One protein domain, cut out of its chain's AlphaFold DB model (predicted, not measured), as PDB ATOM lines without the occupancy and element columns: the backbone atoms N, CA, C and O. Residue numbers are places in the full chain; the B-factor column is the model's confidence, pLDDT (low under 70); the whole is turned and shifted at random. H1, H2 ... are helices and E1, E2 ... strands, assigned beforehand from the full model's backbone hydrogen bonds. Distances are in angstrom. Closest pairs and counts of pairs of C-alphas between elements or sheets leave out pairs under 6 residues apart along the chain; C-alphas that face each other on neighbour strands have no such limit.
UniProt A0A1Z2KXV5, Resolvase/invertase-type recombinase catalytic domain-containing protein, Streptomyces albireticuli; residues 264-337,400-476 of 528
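AT A GLANCE: This is residues 264 to 337 and 400 to 476 of the 528 residues of the protein "Resolvase/invertase-type recombinase catalytic domain-containing protein" of Streptomyces albireticuli (UniProt A0A1Z2KXV5). A long twisted two-stranded arm, E1 and E2, with the short strand E3 beside E2, makes one end of an only just elongated model, its tip at residues 280 to 285 sticking out; from E3 the longest helix, H1, runs toward the other end, where the small strand pair E4 and E5 lies next to H2. Between these ends the two-stranded ribbon E6 and E7 lies nearest to the mean of the C-alphas, widened by short pairings of residues 264 to 265 beside E6, parallel, and of residues 470 to 471 beside E7, antiparallel; along the chain H3 comes before E6 and H4 after E7. The printed part has 151 residues with four named helices and seven named strands, in the order E1 E2 E3 H1 E4 E5 H2 H3 E6 E7 H4, and its class is mixed, helices and strands. The three sheets, in the orders E1 - E2 - E3, E4 - E5 and E6 - E7, are antiparallel. The whole is only just compact, close to loose, with a radius of gyration of the C-alphas of 17.6 A and spans of 54 by 36 by 29 A.

IN THESE COORDINATES: E1, residues 272 to 281, begins with C-alpha 272 at (107.791, 166.440, 204.741) and is 27.2 A long from first to last C-alpha. E2, residues 284 to 293, is also 27.2 A long and bends by 54 degrees at residue 290. E3 is residues 309 to 311. H1, residues 312 to 327, is 22.3 A long and ends with C-alpha 327 at (114.889, 148.007, 220.060). E4, residues 331 to 337, is 19.2 A long, and E5 is residues 400 to 405. H2 is residues 406 to 412, and H3, residues 415 to 424, is 14.4 A long. E6, residues 428 to 432, and E7, residues 443 to 447, come next. H4, residues 450 to 457, ends with C-alpha 457 at (110.225, 152.054, 231.905).

HOW THE PARTS SIT: E1, E2 and E3 form a meander, each strand the antiparallel neighbour of the one before, in a strongly twisted sheet with E1 and E3 as edge strands. The hairpin of E1 and E2 has N 277 and O 288 within hydrogen-bond range at 2.8 A. The hairpin of E2 and E3 has N 291 and O 310 at 2.8 A. H1 is on this sheet but only grazes it, with its residues 312 to 316; the closest C-alphas of E2 and H1 are those of His 290 and Ser 312, 4.6 A apart. With residues 324 to 327 alone, H1 only just touches H2, with 3 pairs of C-alphas within 8 A, the closest Phe 327 and Trp 406 at 6.7 A; they run opposite ways at a steep tilt of 39 degrees. E4 and E5 are antiparallel, with N 334 and O 400 at 2.9 A. H2 and H3 are close but not clearly touching, the C-alphas of Trp 410 and Arg 418 being closest at 6.9 A. The hairpin of E6 and E7 has N 430 and O 445 at 2.8 A. H1 and E7 are near each other, as are H3 and H4, each with 5 pairs of C-alphas within 10 A. E1 and E2 are apart from E4, E5, H2, H3, E6, E7 and H4. In H1, H2, H3 and H4 every O i to N i+4 pair is within hydrogen-bond range.

THE WHOLE: The two C-alphas farthest apart, those of Arg 282 and Thr 337, are 59.1 A apart. Residues 338 to 399 are not printed, and C-alphas 337 and 400 are 10.1 A apart across the cut. Of the links that are printed whole, E2 to E3 is long, with 15 residues. After H4, residues 458 to 476 hold no named element. Mean pLDDT of the printed part is 72.1; 58 residues are under 70, among them residues 295 to 305, 328 to 337, 433 to 443 and 457 to 476.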
ATOM      1  N   ALA A 264     110.140 166.122 209.240       82.81
ATOM      2  CA  ALA A 264     109.988 167.553 209.059       82.81
ATOM      3  C   ALA A 264     111.308 168.190 208.609       82.81
ATOM      4  O   ALA A 264     112.400 167.667 208.817       82.81
ATOM      5  N   CYS A 265     111.203 169.351 207.969       78.56
ATOM      6  CA  CYS A 265     112.368 170.129 207.575       78.56
ATOM      7  C   CYS A 265     113.062 170.710 208.809       78.56
ATOM      8  O   CYS A 265     112.428 171.443 209.555       78.56
ATOM      9  N   GLY A 266     114.354 170.452 208.994       72.56
ATOM     10  CA  GLY A 266     115.129 171.001 210.107       72.56
ATOM     11  C   GLY A 266     115.220 172.531 210.100       72.56
ATOM     12  O   GLY A 266     115.274 173.143 211.156       72.56
ATOM     13  N   ASN A 267     115.129 173.166 208.924       70.62
ATOM     14  CA  ASN A 267     115.214 174.624 208.802       70.62
ATOM     15  C   ASN A 267     113.882 175.350 209.087       70.62
ATOM     16  O   ASN A 267     113.854 176.353 209.787       70.62
ATOM     17  N   CYS A 268     112.753 174.859 208.553       69.19
ATOM     18  CA  CYS A 268     111.452 175.546 208.686       69.19
ATOM     19  C   CYS A 268     110.379 174.754 209.446       69.19
ATOM     20  O   CYS A 268     109.216 175.162 209.457       69.19
ATOM     21  N   LEU A 269     110.731 173.578 209.972       71.06
ATOM     22  CA  LEU A 269     109.874 172.653 210.732       71.06
ATOM     23  C   LEU A 269     108.596 172.204 210.006       71.06
ATOM     24  O   LEU A 269     107.702 171.591 210.586       71.06
ATOM     25  N   GLY A 270     108.505 172.478 208.704       72.31
ATOM     26  CA  GLY A 270     107.376 172.074 207.881       72.31
ATOM     27  C   GLY A 270     107.368 170.559 207.675       72.31
ATOM     28  O   GLY A 270     108.436 169.985 207.445       72.31
ATOM     29  N   PRO A 271     106.192 169.905 207.708       80.56
ATOM     30  CA  PRO A 271     106.103 168.467 207.498       80.56
ATOM     31  C   PRO A 271     106.596 168.096 206.097       80.56
ATOM     32  O   PRO A 271     106.269 168.765 205.105       80.56
ATOM     33  N   GLN A 272     107.365 167.014 206.011       83.44
ATOM     34  CA  GLN A 272     107.791 166.440 204.741       83.44
ATOM     35  C   GLN A 272     106.807 165.360 204.282       83.44
ATOM     36  O   GLN A 272     106.152 164.677 205.073       83.44
ATOM     37  N   TYR A 273     106.699 165.219 202.965       86.44
ATOM     38  CA  TYR A 273     105.879 164.207 202.305       86.44
ATOM     39  C   TYR A 273     106.715 163.534 201.220       86.44
ATOM     40  O   TYR A 273     107.528 164.213 200.579       86.44
ATOM     41  N   ARG A 274     106.485 162.236 200.994       86.88
ATOM     42  CA  ARG A 274     107.076 161.519 199.859       86.88
ATOM     43  C   ARG A 274     106.472 162.041 198.558       86.88
ATOM     44  O   ARG A 274     105.259 161.964 198.353       86.88
ATOM     45  N   ASN A 275     107.324 162.561 197.690       84.81
ATOM     46  CA  ASN A 275     106.989 163.029 196.355       84.81
ATOM     47  C   ASN A 275     107.832 162.264 195.330       84.81
ATOM     48  O   ASN A 275     108.976 161.920 195.609       84.81
ATOM     49  N   ARG A 276     107.272 162.053 194.137       85.12
ATOM     50  CA  ARG A 276     107.948 161.398 193.017       85.12
ATOM     51  C   ARG A 276     108.411 162.427 191.999       85.12
ATOM     52  O   ARG A 276     107.575 163.139 191.439       85.12
ATOM     53  N   ASP A 277     109.706 162.464 191.726       82.56
ATOM     54  CA  ASP A 277     110.294 163.229 190.631       82.56
ATOM     55  C   ASP A 277     110.476 162.295 189.415       82.56
ATOM     56  O   ASP A 277     110.905 161.147 189.550       82.56
ATOM     57  N   THR A 278     110.113 162.760 188.216       85.88
ATOM     58  CA  THR A 278     110.305 162.012 186.957       85.88
ATOM     59  C   THR A 278     111.259 162.782 186.053       85.88
ATOM     60  O   THR A 278     110.996 163.935 185.723       85.88
ATOM     61  N   VAL A 279     112.358 162.144 185.654       84.88
ATOM     62  CA  VAL A 279     113.402 162.733 184.808       84.88
ATOM     63  C   VAL A 279     113.477 161.964 183.493       84.88
ATOM     64  O   VAL A 279     113.604 160.741 183.480       84.88
ATOM     65  N   HIS A 280     113.421 162.682 182.373       86.62
ATOM     66  CA  HIS A 280     113.581 162.113 181.037       86.62
ATOM     67  C   HIS A 280     114.996 162.413 180.537       86.62
ATOM     68  O   HIS A 280     115.369 163.577 180.414       86.62
ATOM     69  N   SER A 281     115.789 161.383 180.245       82.38
ATOM     70  CA  SER A 281     117.144 161.548 179.708       82.38
ATOM     71  C   SER A 281     117.448 160.472 178.674       82.38
ATOM     72  O   SER A 281     117.199 159.291 178.910       82.38
ATOM     73  N   ARG A 282     117.963 160.879 177.504       79.44
ATOM     74  CA  ARG A 282     118.328 159.989 176.379       79.44
ATOM     75  C   ARG A 282     117.241 158.950 176.034       79.44
ATOM     76  O   ARG A 282     117.536 157.776 175.839       79.44
ATOM     77  N   GLY A 283     115.973 159.373 176.017       79.00
ATOM     78  CA  GLY A 283     114.824 158.507 175.711       79.00
ATOM     79  C   GLY A 283     114.412 157.536 176.828       79.00
ATOM     80  O   GLY A 283     113.443 156.801 176.658       79.00
ATOM     81  N   LYS A 284     115.099 157.538 177.976       77.88
ATOM     82  CA  LYS A 284     114.756 156.743 179.162       77.88
ATOM     83  C   LYS A 284     114.074 157.610 180.220       77.88
ATOM     84  O   LYS A 284     114.386 158.792 180.371       77.88
ATOM     85  N   VAL A 285     113.133 157.005 180.944       85.06
ATOM     86  CA  VAL A 285     112.398 157.635 182.048       85.06
ATOM     87  C   VAL A 285     112.957 157.113 183.365       85.06
ATOM     88  O   VAL A 285     112.863 155.919 183.641       85.06
ATOM     89  N   TYR A 286     113.503 158.009 184.178       83.56
ATOM     90  CA  TYR A 286     113.980 157.734 185.529       83.56
ATOM     91  C   TYR A 286     112.974 158.294 186.534       83.56
ATOM     92  O   TYR A 286     112.457 159.399 186.352       83.56
ATOM     93  N   ARG A 287     112.662 157.529 187.578       83.56
ATOM     94  CA  ARG A 287     111.738 157.936 188.641       83.56
ATOM     95  C   ARG A 287     112.470 157.847 189.968       83.56
ATOM     96  O   ARG A 287     113.024 156.795 190.263       83.56
ATOM     97  N   TYR A 288     112.436 158.928 190.733       83.50
ATOM     98  CA  TYR A 288     113.076 159.022 192.039       83.50
ATOM     99  C   TYR A 288     112.040 159.466 193.068       83.50
ATOM    100  O   TYR A 288     111.318 160.442 192.844       83.50
ATOM    101  N   ASP A 289     111.943 158.744 194.180       87.31
ATOM    102  CA  ASP A 289     111.033 159.075 195.273       87.31
ATOM    103  C   ASP A 289     111.824 159.768 196.389       87.31
ATOM    104  O   ASP A 289     112.835 159.260 196.861       87.31
ATOM    105  N   HIS A 290     111.369 160.943 196.825       87.44
ATOM    106  CA  HIS A 290     112.070 161.753 197.821       87.44
ATOM    107  C   HIS A 290     111.109 162.341 198.854       87.44
ATOM    108  O   HIS A 290     110.009 162.796 198.518       87.44
ATOM    109  N   TYR A 291     111.552 162.450 200.101       88.44
ATOM    110  CA  TYR A 291     110.899 163.291 201.099       88.44
ATOM    111  C   TYR A 291     111.382 164.724 200.942       88.44
ATOM    112  O   TYR A 291     112.577 164.998 201.035       88.44
ATOM    113  N   ARG A 292     110.462 165.659 200.693       85.81
ATOM    114  CA  ARG A 292     110.826 167.068 200.482       85.81
ATOM    115  C   ARG A 292     109.985 168.048 201.274       85.81
ATOM    116  O   ARG A 292     108.770 167.894 201.421       85.81
ATOM    117  N   CYS A 293     110.641 169.117 201.705       83.25
ATOM    118  CA  CYS A 293     109.998 170.300 202.244       83.25
ATOM    119  C   CYS A 293     109.161 170.984 201.149       83.25
ATOM    120  O   CYS A 293     109.633 171.245 200.036       83.25
ATOM    121  N   ARG A 294     107.896 171.305 201.451       72.50
ATOM    122  CA  ARG A 294     107.021 172.042 200.519       72.50
ATOM    123  C   ARG A 294     107.364 173.531 200.429       72.50
ATOM    124  O   ARG A 294     106.929 174.190 199.488       72.50
ATOM    125  N   GLY A 295     108.114 174.065 201.395       63.75
ATOM    126  CA  GLY A 295     108.531 175.469 201.449       63.75
ATOM    127  C   GLY A 295     107.395 176.494 201.557       63.75
ATOM    128  O   GLY A 295     107.652 177.687 201.447       63.75
ATOM    129  N   LYS A 296     106.154 176.030 201.744       55.47
ATOM    130  CA  LYS A 296     104.952 176.821 202.022       55.47
ATOM    131  C   LYS A 296     104.388 176.334 203.352       55.47
ATOM    132  O   LYS A 296     103.477 175.508 203.358       55.47
ATOM    133  N   THR A 297     104.958 176.759 204.470       47.12
ATOM    134  CA  THR A 297     104.366 176.459 205.776       47.12
ATOM    135  C   THR A 297     103.552 177.661 206.231       47.12
ATOM    136  O   THR A 297     104.093 178.739 206.440       47.12
ATOM    137  N   GLN A 298     102.249 177.452 206.426       44.16
ATOM    138  CA  GLN A 298     101.318 178.412 207.041       44.16
ATOM    139  C   GLN A 298     101.725 178.844 208.465       44.16
ATOM    140  O   GLN A 298     101.133 179.772 208.995       44.16
ATOM    141  N   HIS A 299     102.715 178.186 209.079       40.94
ATOM    142  CA  HIS A 299     103.115 178.418 210.466       40.94
ATOM    143  C   HIS A 299     104.080 179.596 210.684       40.94
ATOM    144  O   HIS A 299     104.149 180.073 211.808       40.94
ATOM    145  N   TYR A 300     104.796 180.074 209.654       46.44
ATOM    146  CA  TYR A 300     105.844 181.102 209.824       46.44
ATOM    147  C   TYR A 300     105.841 182.222 208.766       46.44
ATOM    148  O   TYR A 300     106.719 183.072 208.787       46.44
ATOM    149  N   GLY A 301     104.870 182.255 207.843       44.44
ATOM    150  CA  GLY A 301     104.679 183.367 206.891       44.44
ATOM    151  C   GLY A 301     105.735 183.518 205.781       44.44
ATOM    152  O   GLY A 301     105.403 184.019 204.707       44.44
ATOM    153  N   GLU A 302     106.962 183.031 205.977       53.94
ATOM    154  CA  GLU A 302     108.083 183.193 205.045       53.94
ATOM    155  C   GLU A 302     108.402 181.917 204.243       53.94
ATOM    156  O   GLU A 302     108.099 180.785 204.637       53.94
ATOM    157  N   LYS A 303     108.995 182.094 203.055       61.53
ATOM    158  CA  LYS A 303     109.412 180.981 202.189       61.53
ATOM    159  C   LYS A 303     110.662 180.330 202.784       61.53
ATOM    160  O   LYS A 303     111.653 181.007 203.004       61.53
ATOM    161  N   CYS A 304     110.639 179.009 202.965       68.75
ATOM    162  CA  CYS A 304     111.834 178.270 203.383       68.75
ATOM    163  C   CYS A 304     112.921 178.361 202.299       68.75
ATOM    164  O   CYS A 304     112.707 177.878 201.179       68.75
ATOM    165  N   GLU A 305     114.047 178.981 202.650       62.91
ATOM    166  CA  GLU A 305     115.219 179.188 201.794       62.91
ATOM    167  C   GLU A 305     115.996 177.877 201.591       62.91
ATOM    168  O   GLU A 305     116.179 177.434 200.458       62.91
ATOM    169  N   TYR A 306     116.300 177.171 202.683       70.06
ATOM    170  CA  TYR A 306     117.001 175.881 202.672       70.06
ATOM    171  C   TYR A 306     116.020 174.708 202.791       70.06
ATOM    172  O   TYR A 306     115.738 174.185 203.874       70.06
ATOM    173  N   LYS A 307     115.414 174.328 201.659       75.19
ATOM    174  CA  LYS A 307     114.427 173.239 201.601       75.19
ATOM    175  C   LYS A 307     115.118 171.886 201.679       75.19
ATOM    176  O   LYS A 307     115.772 171.473 200.728       75.19
ATOM    177  N   SER A 308     114.843 171.143 202.745       80.00
ATOM    178  CA  SER A 308     115.320 169.768 202.844       80.00
ATOM    179  C   SER A 308     114.676 168.839 201.814       80.00
ATOM    180  O   SER A 308     113.454 168.855 201.614       80.00
ATOM    181  N   LYS A 309     115.511 168.022 201.171       83.31
ATOM    182  CA  LYS A 309     115.138 166.951 200.243       83.31
ATOM    183  C   LYS A 309     116.024 165.745 200.551       83.31
ATOM    184  O   LYS A 309     117.228 165.914 200.584       83.31
ATOM    185  N   ILE A 310     115.440 164.568 200.749       82.94
ATOM    186  CA  ILE A 310     116.175 163.321 201.006       82.94
ATOM    187  C   ILE A 310     115.564 162.174 200.201       82.94
ATOM    188  O   ILE A 310     114.351 162.153 199.979       82.94
ATOM    189  N   ASP A 311     116.402 161.261 199.716       85.06
ATOM    190  CA  ASP A 311     115.968 160.052 199.014       85.06
ATOM    191  C   ASP A 311     115.121 159.141 199.911       85.06
ATOM    192  O   ASP A 311     115.412 158.981 201.093       85.06
ATOM    193  N   SER A 312     114.018 158.615 199.374       86.50
ATOM    194  CA  SER A 312     113.040 157.854 200.153       86.50
ATOM    195  C   SER A 312     113.537 156.471 200.555       86.50
ATOM    196  O   SER A 312     113.146 156.017 201.626       86.50
ATOM    197  N   GLU A 313     114.318 155.801 199.708       83.88
ATOM    198  CA  GLU A 313     114.796 154.440 199.962       83.88
ATOM    199  C   GLU A 313     115.871 154.482 201.043       83.88
ATOM    200  O   GLU A 313     115.680 153.916 202.118       83.88
ATOM    201  N   PHE A 314     116.895 155.311 200.824       82.81
ATOM    202  CA  PHE A 314     117.957 155.542 201.800       82.81
ATOM    203  C   PHE A 314     117.412 156.007 203.157       82.81
ATOM    204  O   PHE A 314     117.846 155.538 204.206       82.81
ATOM    205  N   PHE A 315     116.443 156.930 203.163       84.25
ATOM    206  CA  PHE A 315     115.929 157.487 204.412       84.25
ATOM    207  C   PHE A 315     115.094 156.492 205.219       84.25
ATOM    208  O   PHE A 315     115.200 156.457 206.446       84.25
ATOM    209  N   GLU A 316     114.247 155.704 204.552       87.19
ATOM    210  CA  GLU A 316     113.437 154.692 205.232       87.19
ATOM    211  C   GLU A 316     114.298 153.525 205.733       87.19
ATOM    212  O   GLU A 316     114.040 153.042 206.836       87.19
ATOM    213  N   GLU A 317     115.329 153.117 204.985       84.38
ATOM    214  CA  GLU A 317     116.306 152.102 205.404       84.38
ATOM    215  C   GLU A 317     117.105 152.575 206.624       84.38
ATOM    216  O   GLU A 317     117.009 151.958 207.684       84.38
ATOM    217  N   PHE A 318     117.752 153.744 206.536       80.88
ATOM    218  CA  PHE A 318     118.515 154.334 207.641       80.88
ATOM    219  C   PHE A 318     117.694 154.440 208.930       80.88
ATOM    220  O   PHE A 318     118.156 154.085 210.018       80.88
ATOM    221  N   PHE A 319     116.454 154.926 208.825       83.69
ATOM    222  CA  PHE A 319     115.567 155.039 209.978       83.69
ATOM    223  C   PHE A 319     115.166 153.670 210.534       83.69
ATOM    224  O   PHE A 319     115.113 153.491 211.752       83.69
ATOM    225  N   THR A 320     114.870 152.713 209.654       83.31
ATOM    226  CA  THR A 320     114.473 151.364 210.060       83.31
ATOM    227  C   THR A 320     115.610 150.668 210.794       83.31
ATOM    228  O   THR A 320     115.362 150.118 211.863       83.31
ATOM    229  N   ASP A 321     116.834 150.733 210.282       81.50
ATOM    230  CA  ASP A 321     118.000 150.106 210.911       81.50
ATOM    231  C   ASP A 321     118.331 150.767 212.248       81.50
ATOM    232  O   ASP A 321     118.466 150.083 213.256       81.50
ATOM    233  N   THR A 322     118.276 152.101 212.303       77.00
ATOM    234  CA  THR A 322     118.451 152.857 213.554       77.00
ATOM    235  C   THR A 322     117.479 152.409 214.647       77.00
ATOM    236  O   THR A 322     117.851 152.292 215.816       77.00
ATOM    237  N   ILE A 323     116.209 152.198 214.297       77.56
ATOM    238  CA  ILE A 323     115.210 151.729 215.257       77.56
ATOM    239  C   ILE A 323     115.430 150.254 215.592       77.56
ATOM    240  O   ILE A 323     115.357 149.887 216.761       77.56
ATOM    241  N   LYS A 324     115.732 149.399 214.614       79.31
ATOM    242  CA  LYS A 324     116.005 147.983 214.884       79.31
ATOM    243  C   LYS A 324     117.153 147.825 215.871       79.31
ATOM    244  O   LYS A 324     116.959 147.154 216.873       79.31
ATOM    245  N   ASP A 325     118.276 148.501 215.652       75.38
ATOM    246  CA  ASP A 325     119.458 148.396 216.513       75.38
ATOM    247  C   ASP A 325     119.163 148.809 217.962       75.38
ATOM    248  O   ASP A 325     119.670 148.203 218.903       75.38
ATOM    249  N   ARG A 326     118.297 149.809 218.170       73.94
ATOM    250  CA  ARG A 326     117.938 150.286 219.517       73.94
ATOM    251  C   ARG A 326     116.916 149.403 220.232       73.94
ATOM    252  O   ARG A 326     116.941 149.322 221.458       73.94
ATOM    253  N   PHE A 327     116.007 148.771 219.494       72.75
ATOM    254  CA  PHE A 327     114.889 148.007 220.060       72.75
ATOM    255  C   PHE A 327     115.009 146.488 219.858       72.75
ATOM    256  O   PHE A 327     114.091 145.767 220.249       72.75
ATOM    257  N   ALA A 328     116.117 145.990 219.292       68.38
ATOM    258  CA  ALA A 328     116.260 144.602 218.847       68.38
ATOM    259  C   ALA A 328     115.932 143.558 219.923       68.38
ATOM    260  O   ALA A 328     115.154 142.640 219.671       68.38
ATOM    261  N   ASP A 329     116.456 143.741 221.133       65.75
ATOM    262  CA  ASP A 329     116.346 142.752 222.213       65.75
ATOM    263  C   ASP A 329     115.153 142.988 223.159       65.75
ATOM    264  O   ASP A 329     115.096 142.426 224.254       65.75
ATOM    265  N   HIS A 330     114.189 143.833 222.775       66.31
ATOM    266  CA  HIS A 330     113.209 144.373 223.721       66.31
ATOM    267  C   HIS A 330     111.773 143.939 223.445       66.31
ATOM    268  O   HIS A 330     111.350 143.713 222.311       66.31
ATOM    269  N   LYS A 331     110.997 143.843 224.527       68.31
ATOM    270  CA  LYS A 331     109.566 143.537 224.484       68.31
ATOM    271  C   LYS A 331     108.745 144.798 224.230       68.31
ATOM    272  O   LYS A 331     109.134 145.896 224.620       68.31
ATOM    273  N   GLU A 332     107.600 144.641 223.577       68.19
ATOM    274  CA  GLU A 332     106.640 145.725 223.385       68.19
ATOM    275  C   GLU A 332     105.871 146.008 224.691       68.19
ATOM    276  O   GLU A 332     105.401 145.099 225.379       68.19
ATOM    277  N   TYR A 333     105.714 147.295 225.003       64.38
ATOM    278  CA  TYR A 333     104.889 147.783 226.103       64.38
ATOM    279  C   TYR A 333     103.775 148.665 225.548       64.38
ATOM    280  O   TYR A 333     104.022 149.549 224.725       64.38
ATOM    281  N   GLU A 334     102.549 148.436 226.008       60.41
ATOM    282  CA  GLU A 334     101.370 149.196 225.602       60.41
ATOM    283  C   GLU A 334     100.860 150.050 226.766       60.41
ATOM    284  O   GLU A 334     100.762 149.598 227.909       60.41
ATOM    285  N   LYS A 335     100.507 151.304 226.469       60.56
ATOM    286  CA  LYS A 335      99.877 152.213 227.427       60.56
ATOM    287  C   LYS A 335      98.369 151.956 227.445       60.56
ATOM    288  O   LYS A 335      97.639 152.482 226.606       60.56
ATOM    289  N   VAL A 336      97.892 151.178 228.413       57.84
ATOM    290  CA  VAL A 336      96.463 150.903 228.592       57.84
ATOM    291  C   VAL A 336      95.879 151.936 229.551       57.84
ATOM    292  O   VAL A 336      96.315 152.075 230.693       57.84
ATOM    293  N   THR A 337      94.886 152.693 229.087       50.81
ATOM    294  CA  THR A 337      94.120 153.602 229.951       50.81
ATOM    295  C   THR A 337      92.896 152.854 230.454       50.81
ATOM    296  O   THR A 337      91.987 152.570 229.676       50.81
ATOM    297  N   ARG A 400     101.517 148.099 230.261       64.81
ATOM    298  CA  ARG A 400     101.446 146.636 230.272       64.81
ATOM    299  C   ARG A 400     102.453 146.048 229.293       64.81
ATOM    300  O   ARG A 400     102.489 146.437 228.129       64.81
ATOM    301  N   GLU A 401     103.241 145.088 229.761       66.06
ATOM    302  CA  GLU A 401     104.097 144.261 228.906       66.06
ATOM    303  C   GLU A 401     103.210 143.359 228.032       66.06
ATOM    304  O   GLU A 401     102.390 142.598 228.554       66.06
ATOM    305  N   THR A 402     103.336 143.442 226.704       62.78
ATOM    306  CA  THR A 402     102.491 142.660 225.777       62.78
ATOM    307  C   THR A 402     103.004 141.230 225.575       62.78
ATOM    308  O   THR A 402     102.333 140.411 224.947       62.78
ATOM    309  N   GLY A 403     104.194 140.912 226.102       65.19
ATOM    310  CA  GLY A 403     104.845 139.602 225.999       65.19
ATOM    311  C   GLY A 403     105.436 139.284 224.619       65.19
ATOM    312  O   GLY A 403     106.025 138.220 224.448       65.19
ATOM    313  N   ARG A 404     105.307 140.191 223.640       70.56
ATOM    314  CA  ARG A 404     105.837 140.042 222.275       70.56
ATOM    315  C   ARG A 404     107.125 140.846 222.098       70.56
ATOM    316  O   ARG A 404     107.267 141.914 222.694       70.56
ATOM    317  N   GLY A 405     108.041 140.357 221.262       75.25
ATOM    318  CA  GLY A 405     109.222 141.113 220.844       75.25
ATOM    319  C   GLY A 405     108.815 142.334 220.019       75.25
ATOM    320  O   GLY A 405     107.969 142.235 219.129       75.25
ATOM    321  N   TRP A 406     109.403 143.493 220.306       77.50
ATOM    322  CA  TRP A 406     109.082 144.744 219.620       77.50
ATOM    323  C   TRP A 406     109.339 144.634 218.110       77.50
ATOM    324  O   TRP A 406     108.505 145.055 217.305       77.50
ATOM    325  N   LEU A 407     110.441 143.981 217.715       78.50
ATOM    326  CA  LEU A 407     110.769 143.712 216.313       78.50
ATOM    327  C   LEU A 407     109.710 142.870 215.599       78.50
ATOM    328  O   LEU A 407     109.390 143.158 214.448       78.50
ATOM    329  N   ASP A 408     109.152 141.856 216.258       78.38
ATOM    330  CA  ASP A 408     108.140 140.983 215.655       78.38
ATOM    331  C   ASP A 408     106.853 141.758 215.375       78.38
ATOM    332  O   ASP A 408     106.247 141.635 214.307       78.38
ATOM    333  N   VAL A 409     106.472 142.622 216.317       77.31
ATOM    334  CA  VAL A 409     105.301 143.490 216.190       77.31
ATOM    335  C   VAL A 409     105.532 144.529 215.094       77.31
ATOM    336  O   VAL A 409     104.697 144.668 214.199       77.31
ATOM    337  N   TRP A 410     106.690 145.192 215.080       82.19
ATOM    338  CA  TRP A 410     107.061 146.151 214.037       82.19
ATOM    339  C   TRP A 410     107.093 145.516 212.641       82.19
ATOM    340  O   TRP A 410     106.530 146.062 211.686       82.19
ATOM    341  N   ASN A 411     107.708 144.340 212.512       82.56
ATOM    342  CA  ASN A 411     107.811 143.620 211.246       82.56
ATOM    343  C   ASN A 411     106.444 143.116 210.757       82.56
ATOM    344  O   ASN A 411     106.204 143.144 209.548       82.56
ATOM    345  N   GLY A 412     105.532 142.753 211.665       80.94
ATOM    346  CA  GLY A 412     104.157 142.352 211.348       80.94
ATOM    347  C   GLY A 412     103.226 143.492 210.907       80.94
ATOM    348  O   GLY A 412     102.225 143.229 210.240       80.94
ATOM    349  N   MET A 413     103.545 144.752 211.231       81.38
ATOM    350  CA  MET A 413     102.743 145.918 210.830       81.38
ATOM    351  C   MET A 413     102.893 146.261 209.343       81.38
ATOM    352  O   MET A 413     103.995 146.267 208.784       81.38
ATOM    353  N   LYS A 414     101.789 146.682 208.716       81.38
ATOM    354  CA  LYS A 414     101.807 147.303 207.377       81.38
ATOM    355  C   LYS A 414     102.413 148.710 207.431       81.38
ATOM    356  O   LYS A 414     102.400 149.370 208.467       81.38
ATOM    357  N   GLN A 415     102.880 149.237 206.293       78.12
ATOM    358  CA  GLN A 415     103.551 150.551 206.233       78.12
ATOM    359  C   GLN A 415     102.708 151.701 206.824       78.12
ATOM    360  O   GLN A 415     103.233 152.534 207.564       78.12
ATOM    361  N   GLY A 416     101.397 151.726 206.556       76.12
ATOM    362  CA  GLY A 416     100.487 152.718 207.139       76.12
ATOM    363  C   GLY A 416     100.331 152.590 208.660       76.12
ATOM    364  O   GLY A 416     100.261 153.603 209.355       76.12
ATOM    365  N   GLU A 417     100.344 151.362 209.186       79.81
ATOM    366  CA  GLU A 417     100.265 151.079 210.626       79.81
ATOM    367  C   GLU A 417     101.552 151.494 211.339       79.81
ATOM    368  O   GLU A 417     101.474 152.170 212.361       79.81
ATOM    369  N   ARG A 418     102.722 151.201 210.751       85.25
ATOM    370  CA  ARG A 418     104.024 151.670 211.252       85.25
ATOM    371  C   ARG A 418     104.073 153.191 211.334       85.25
ATOM    372  O   ARG A 418     104.444 153.746 212.362       85.25
ATOM    373  N   ARG A 419     103.636 153.889 210.280       85.00
ATOM    374  CA  ARG A 419     103.559 155.357 210.288       85.00
ATOM    375  C   ARG A 419     102.677 155.866 211.430       85.00
ATOM    376  O   ARG A 419     103.049 156.826 212.099       85.00
ATOM    377  N   GLN A 420     101.506 155.263 211.626       78.94
ATOM    378  CA  GLN A 420     100.591 155.695 212.681       78.94
ATOM    379  C   GLN A 420     101.164 155.412 214.072       78.94
ATOM    380  O   GLN A 420     101.111 156.290 214.924       78.94
ATOM    381  N   TYR A 421     101.807 154.258 214.263       82.81
ATOM    382  CA  TYR A 421     102.526 153.918 215.490       82.81
ATOM    383  C   TYR A 421     103.585 154.971 215.852       82.81
ATOM    384  O   TYR A 421     103.653 155.413 216.998       82.81
ATOM    385  N   LEU A 422     104.370 155.435 214.872       84.38
ATOM    386  CA  LEU A 422     105.354 156.505 215.080       84.38
ATOM    387  C   LEU A 422     104.693 157.829 215.496       84.38
ATOM    388  O   LEU A 422     105.210 158.532 216.361       84.38
ATOM    389  N   LEU A 423     103.550 158.178 214.899       80.69
ATOM    390  CA  LEU A 423     102.818 159.403 215.233       80.69
ATOM    391  C   LEU A 423     102.177 159.344 216.625       80.69
ATOM    392  O   LEU A 423     102.258 160.330 217.354       80.69
ATOM    393  N   ASP A 424     101.573 158.209 216.983       76.44
ATOM    394  CA  ASP A 424     100.927 157.983 218.283       76.44
ATOM    395  C   ASP A 424     101.957 158.031 219.427       76.44
ATOM    396  O   ASP A 424     101.666 158.529 220.512       76.44
ATOM    397  N   ASN A 425     103.193 157.600 219.156       75.62
ATOM    398  CA  ASN A 425     104.318 157.691 220.089       75.62
ATOM    399  C   ASN A 425     105.134 158.990 219.966       75.62
ATOM    400  O   ASN A 425     106.207 159.100 220.554       75.62
ATOM    401  N   HIS A 426     104.641 159.993 219.233       76.06
ATOM    402  CA  HIS A 426     105.282 161.308 219.103       76.06
ATOM    403  C   HIS A 426     106.725 161.274 218.558       76.06
ATOM    404  O   HIS A 426     107.528 162.162 218.848       76.06
ATOM    405  N   VAL A 427     107.053 160.287 217.721       81.31
ATOM    406  CA  VAL A 427     108.350 160.217 217.034       81.31
ATOM    407  C   VAL A 427     108.449 161.346 216.005       81.31
ATOM    408  O   VAL A 427     107.510 161.606 215.239       81.31
ATOM    409  N   LYS A 428     109.597 162.025 215.965       80.81
ATOM    410  CA  LYS A 428     109.890 163.109 215.020       80.81
ATOM    411  C   LYS A 428     111.275 162.976 214.422       80.81
ATOM    412  O   LYS A 428     112.231 162.681 215.122       80.81
ATOM    413  N   ILE A 429     111.383 163.242 213.122       83.88
ATOM    414  CA  ILE A 429     112.667 163.238 212.415       83.88
ATOM    415  C   ILE A 429     112.872 164.595 211.754       83.88
ATOM    416  O   ILE A 429     112.032 165.032 210.969       83.88
ATOM    417  N   LEU A 430     113.973 165.270 212.054       80.94
ATOM    418  CA  LEU A 430     114.341 166.535 211.429       80.94
ATOM    419  C   LEU A 430     115.396 166.277 210.360       80.94
ATOM    420  O   LEU A 430     116.430 165.685 210.648       80.94
ATOM    421  N   VAL A 431     115.136 166.726 209.133       79.88
ATOM    422  CA  VAL A 431     116.046 166.563 207.988       79.88
ATOM    423  C   VAL A 431     116.523 167.926 207.504       79.88
ATOM    424  O   VAL A 431     115.700 168.796 207.194       79.88
ATOM    425  N   PHE A 432     117.834 168.094 207.372       74.44
ATOM    426  CA  PHE A 432     118.522 169.318 206.966       74.44
ATOM    427  C   PHE A 432     119.203 169.143 205.601       74.44
ATOM    428  O   PHE A 432     119.754 168.086 205.306       74.44
ATOM    429  N   HIS A 433     119.162 170.182 204.759       64.75
ATOM    430  CA  HIS A 433     119.887 170.211 203.482       64.75
ATOM    431  C   HIS A 433     120.156 171.657 203.027       64.75
ATOM    432  O   HIS A 433     119.197 172.371 202.712       64.75
ATOM    433  N   PRO A 434     121.430 172.048 202.850       56.62
ATOM    434  CA  PRO A 434     122.550 171.756 203.753       56.62
ATOM    435  C   PRO A 434     122.395 172.566 205.058       56.62
ATOM    436  O   PRO A 434     121.861 173.673 205.025       56.62
ATOM    437  N   ALA A 435     122.818 172.032 206.210       50.34
ATOM    438  CA  ALA A 435     122.847 172.816 207.456       50.34
ATOM    439  C   ALA A 435     124.103 173.703 207.568       50.34
ATOM    440  O   ALA A 435     124.100 174.666 208.326       50.34
ATOM    441  N   LEU A 436     125.159 173.378 206.809       50.41
ATOM    442  CA  LEU A 436     126.472 174.019 206.848       50.41
ATOM    443  C   LEU A 436     126.915 174.498 205.467       50.41
ATOM    444  O   LEU A 436     126.753 173.798 204.465       50.41
ATOM    445  N   THR A 437     127.518 175.683 205.412       47.03
ATOM    446  CA  THR A 437     128.131 176.221 204.194       47.03
ATOM    447  C   THR A 437     129.322 175.344 203.786       47.03
ATOM    448  O   THR A 437     130.249 175.160 204.568       47.03
ATOM    449  N   GLY A 438     129.309 174.793 202.567       50.78
ATOM    450  CA  GLY A 438     130.420 173.996 202.024       50.78
ATOM    451  C   GLY A 438     130.365 172.485 202.282       50.78
ATOM    452  O   GLY A 438     131.278 171.785 201.853       50.78
ATOM    453  N   MET A 439     129.313 171.965 202.926       51.00
ATOM    454  CA  MET A 439     129.082 170.517 203.044       51.00
ATOM    455  C   MET A 439     127.948 170.067 202.115       51.00
ATOM    456  O   MET A 439     126.855 170.632 202.152       51.00
ATOM    457  N   GLU A 440     128.204 169.038 201.301       52.78
ATOM    458  CA  GLU A 440     127.206 168.443 200.393       52.78
ATOM    459  C   GLU A 440     126.322 167.382 201.080       52.78
ATOM    460  O   GLU A 440     125.242 167.062 200.586       52.78
ATOM    461  N   GLU A 441     126.749 166.856 202.233       57.03
ATOM    462  CA  GLU A 441     126.062 165.777 202.955       57.03
ATOM    463  C   GLU A 441     124.858 166.275 203.775       57.03
ATOM    464  O   GLU A 441     124.795 167.431 204.186       57.03
ATOM    465  N   MET A 442     123.877 165.408 204.033       63.91
ATOM    466  CA  MET A 442     122.642 165.760 204.751       63.91
ATOM    467  C   MET A 442     122.733 165.493 206.258       63.91
ATOM    468  O   MET A 442     123.272 164.473 206.680       63.91
ATOM    469  N   GLY A 443     122.109 166.372 207.050       69.56
ATOM    470  CA  GLY A 443     121.924 166.198 208.493       69.56
ATOM    471  C   GLY A 443     120.547 165.642 208.842       69.56
ATOM    472  O   GLY A 443     119.533 166.133 208.344       69.56
ATOM    473  N   VAL A 444     120.486 164.640 209.714       73.56
ATOM    474  CA  VAL A 444     119.255 164.009 210.199       73.56
ATOM    475  C   VAL A 444     119.317 163.900 211.717       73.56
ATOM    476  O   VAL A 444     120.297 163.409 212.266       73.56
ATOM    477  N   VAL A 445     118.250 164.332 212.388       74.06
ATOM    478  CA  VAL A 445     118.050 164.159 213.833       74.06
ATOM    479  C   VAL A 445     116.789 163.337 214.057       74.06
ATOM    480  O   VAL A 445     115.715 163.736 213.608       74.06
ATOM    481  N   VAL A 446     116.897 162.211 214.757       74.31
ATOM    482  CA  VAL A 446     115.768 161.337 215.104       74.31
ATOM    483  C   VAL A 446     115.439 161.482 216.586       74.31
ATOM    484  O   VAL A 446     116.220 161.078 217.441       74.31
ATOM    485  N   HIS A 447     114.255 162.011 216.881       73.00
ATOM    486  CA  HIS A 447     113.688 162.109 218.221       73.00
ATOM    487  C   HIS A 447     112.635 161.015 218.422       73.00
ATOM    488  O   HIS A 447     111.587 161.018 217.771       73.00
ATOM    489  N   LEU A 448     112.892 160.086 219.343       71.75
ATOM    490  CA  LEU A 448     112.069 158.886 219.530       71.75
ATOM    491  C   LEU A 448     110.812 159.107 220.394       71.75
ATOM    492  O   LEU A 448     109.991 158.203 220.526       71.75
ATOM    493  N   GLY A 449     110.604 160.320 220.915       74.94
ATOM    494  CA  GLY A 449     109.355 160.709 221.575       74.94
ATOM    495  C   GLY A 449     109.045 159.830 222.786       74.94
ATOM    496  O   GLY A 449     109.936 159.488 223.562       74.94
ATOM    497  N   ASN A 450     107.789 159.403 222.908       72.06
ATOM    498  CA  ASN A 450     107.336 158.555 224.012       72.06
ATOM    499  C   ASN A 450     107.972 157.158 223.983       72.06
ATOM    500  O   ASN A 450     107.955 156.470 225.001       72.06
ATOM    501  N   LEU A 451     108.559 156.727 222.856       73.25
ATOM    502  CA  LEU A 451     109.277 155.452 222.821       73.25
ATOM    503  C   LEU A 451     110.489 155.461 223.756       73.25
ATOM    504  O   LEU A 451     110.848 154.406 224.268       73.25
ATOM    505  N   GLN A 452     111.090 156.627 224.015       72.56
ATOM    506  CA  GLN A 452     112.179 156.741 224.984       72.56
ATOM    507  C   GLN A 452     111.672 156.524 226.410       72.56
ATOM    508  O   GLN A 452     112.277 155.770 227.160       72.56
ATOM    509  N   GLU A 453     110.537 157.116 226.785       69.75
ATOM    510  CA  GLU A 453     109.928 156.904 228.108       69.75
ATOM    511  C   GLU A 453     109.480 155.453 228.315       69.75
ATOM    512  O   GLU A 453     109.680 154.879 229.391       69.75
ATOM    513  N   LEU A 454     108.925 154.832 227.271       70.25
ATOM    514  CA  LEU A 454     108.590 153.409 227.280       70.25
ATOM    515  C   LEU A 454     109.850 152.551 227.433       70.25
ATOM    516  O   LEU A 454     109.859 151.632 228.246       70.25
ATOM    517  N   ALA A 455     110.931 152.888 226.725       70.00
ATOM    518  CA  ALA A 455     112.207 152.189 226.835       70.00
ATOM    519  C   ALA A 455     112.856 152.354 228.222       70.00
ATOM    520  O   ALA A 455     113.353 151.380 228.785       70.00
ATOM    521  N   LYS A 456     112.780 153.542 228.829       73.12
ATOM    522  CA  LYS A 456     113.210 153.775 230.220       73.12
ATOM    523  C   LYS A 456     112.431 152.901 231.196       73.12
ATOM    524  O   LYS A 456     113.021 152.221 232.029       73.12
ATOM    525  N   THR A 457     111.107 152.871 231.054       69.19
ATOM    526  CA  THR A 457     110.225 152.054 231.905       69.19
ATOM    527  C   THR A 457     110.505 150.556 231.738       69.19
ATOM    528  O   THR A 457     110.424 149.798 232.699       69.19
ATOM    529  N   ALA A 458     110.885 150.141 230.530       65.25
ATOM    530  CA  ALA A 458     111.280 148.778 230.198       65.25
ATOM    531  C   ALA A 458     112.705 148.402 230.650       65.25
ATOM    532  O   ALA A 458     113.101 147.249 230.478       65.25
ATOM    533  N   GLY A 459     113.483 149.345 231.195       65.31
ATOM    534  CA  GLY A 459     114.868 149.114 231.614       65.31
ATOM    535  C   GLY A 459     115.858 148.949 230.457       65.31
ATOM    536  O   GLY A 459     116.879 148.283 230.624       65.31
ATOM    537  N   VAL A 460     115.573 149.525 229.284       67.12
ATOM    538  CA  VAL A 460     116.468 149.463 228.117       67.12
ATOM    539  C   VAL A 460     117.782 150.187 228.414       67.12
ATOM    540  O   VAL A 460     117.794 151.369 228.772       67.12
ATOM    541  N   ALA A 461     118.905 149.490 228.234       59.91
ATOM    542  CA  ALA A 461     120.233 150.052 228.458       59.91
ATOM    543  C   ALA A 461     120.470 151.285 227.564       59.91
ATOM    544  O   ALA A 461     120.271 151.243 226.351       59.91
ATOM    545  N   GLY A 462     120.885 152.400 228.172       62.34
ATOM    546  CA  GLY A 462     121.129 153.662 227.466       62.34
ATOM    547  C   GLY A 462     119.878 154.497 227.159       62.34
ATOM    548  O   GLY A 462     120.017 155.576 226.601       62.34
ATOM    549  N   ALA A 463     118.664 154.076 227.544       62.50
ATOM    550  CA  ALA A 463     117.445 154.863 227.296       62.50
ATOM    551  C   ALA A 463     117.432 156.235 227.998       62.50
ATOM    552  O   ALA A 463     116.763 157.165 227.538       62.50
ATOM    553  N   ASP A 464     118.184 156.375 229.091       61.12
ATOM    554  CA  ASP A 464     118.358 157.629 229.828       61.12
ATOM    555  C   ASP A 464     119.459 158.545 229.276       61.12
ATOM    556  O   ASP A 464     119.586 159.669 229.760       61.12
ATOM    557  N   THR A 465     120.246 158.110 228.286       60.78
ATOM    558  CA  THR A 465     121.348 158.919 227.751       60.78
ATOM    559  C   THR A 465     120.902 159.793 226.579       60.78
ATOM    560  O   THR A 465     119.975 159.461 225.837       60.78
ATOM    561  N   ASP A 466     121.603 160.911 226.376       58.00
ATOM    562  CA  ASP A 466     121.417 161.776 225.200       58.00
ATOM    563  C   ASP A 466     121.701 161.031 223.880       58.00
ATOM    564  O   ASP A 466     121.197 161.416 222.823       58.00
ATOM    565  N   ASP A 467     122.449 159.921 223.938       57.25
ATOM    566  CA  ASP A 467     122.754 159.054 222.795       57.25
ATOM    567  C   ASP A 467     121.511 158.357 222.232       57.25
ATOM    568  O   ASP A 467     121.598 157.706 221.189       57.25
ATOM    569  N   TRP A 468     120.350 158.467 222.887       58.28
ATOM    570  CA  TRP A 468     119.076 157.969 222.368       58.28
ATOM    571  C   TRP A 468     118.513 158.778 221.195       58.28
ATOM    572  O   TRP A 468     117.665 158.286 220.448       58.28
ATOM    573  N   VAL A 469     119.043 159.980 220.970       62.50
ATOM    574  CA  VAL A 469     118.787 160.778 219.769       62.50
ATOM    575  C   VAL A 469     119.834 160.417 218.713       62.50
ATOM    576  O   VAL A 469     121.024 160.657 218.898       62.50
ATOM    577  N   THR A 470     119.417 159.847 217.578       63.53
ATOM    578  CA  THR A 470     120.352 159.597 216.465       63.53
ATOM    579  C   THR A 470     120.571 160.878 215.684       63.53
ATOM    580  O   THR A 470     119.616 161.478 215.188       63.53
ATOM    581  N   VAL A 471     121.833 161.274 215.557       61.00
ATOM    582  CA  VAL A 471     122.258 162.483 214.854       61.00
ATOM    583  C   VAL A 471     123.268 162.062 213.795       61.00
ATOM    584  O   VAL A 471     124.299 161.482 214.128       61.00
ATOM    585  N   SER A 472     122.966 162.301 212.519       63.16
ATOM    586  CA  SER A 472     123.932 162.089 211.437       63.16
ATOM    587  C   SER A 472     124.915 163.263 211.332       63.16
ATOM    588  O   SER A 472     124.768 164.289 211.999       63.16
ATOM    589  N   TYR A 473     125.917 163.124 210.460       56.69
ATOM    590  CA  TYR A 473     126.839 164.208 210.113       56.69
ATOM    591  C   TYR A 473     126.070 165.449 209.614       56.69
ATOM    592  O   TYR A 473     124.988 165.310 209.055       56.69
ATOM    593  N   ASN A 474     126.615 166.658 209.797       62.94
ATOM    594  CA  ASN A 474     126.006 167.927 209.351       62.94
ATOM    595  C   ASN A 474     124.730 168.384 210.110       62.94
ATOM    596  O   ASN A 474     123.770 168.873 209.511       62.94
ATOM    597  N   VAL A 475     124.722 168.266 211.444       65.31
ATOM    598  CA  VAL A 475     123.722 168.887 212.336       65.31
ATOM    599  C   VAL A 475     124.434 169.852 213.292       65.31
ATOM    600  O   VAL A 475     125.436 169.455 213.892       65.31
ATOM    601  N   PRO A 476     123.967 171.102 213.478       64.56
ATOM    602  CA  PRO A 476     124.633 172.014 214.398       64.56
ATOM    603  C   PRO A 476     124.572 171.491 215.853       64.56
ATOM    604  O   PRO A 476     123.482 171.162 216.328       64.56
TER     605      PRO A 476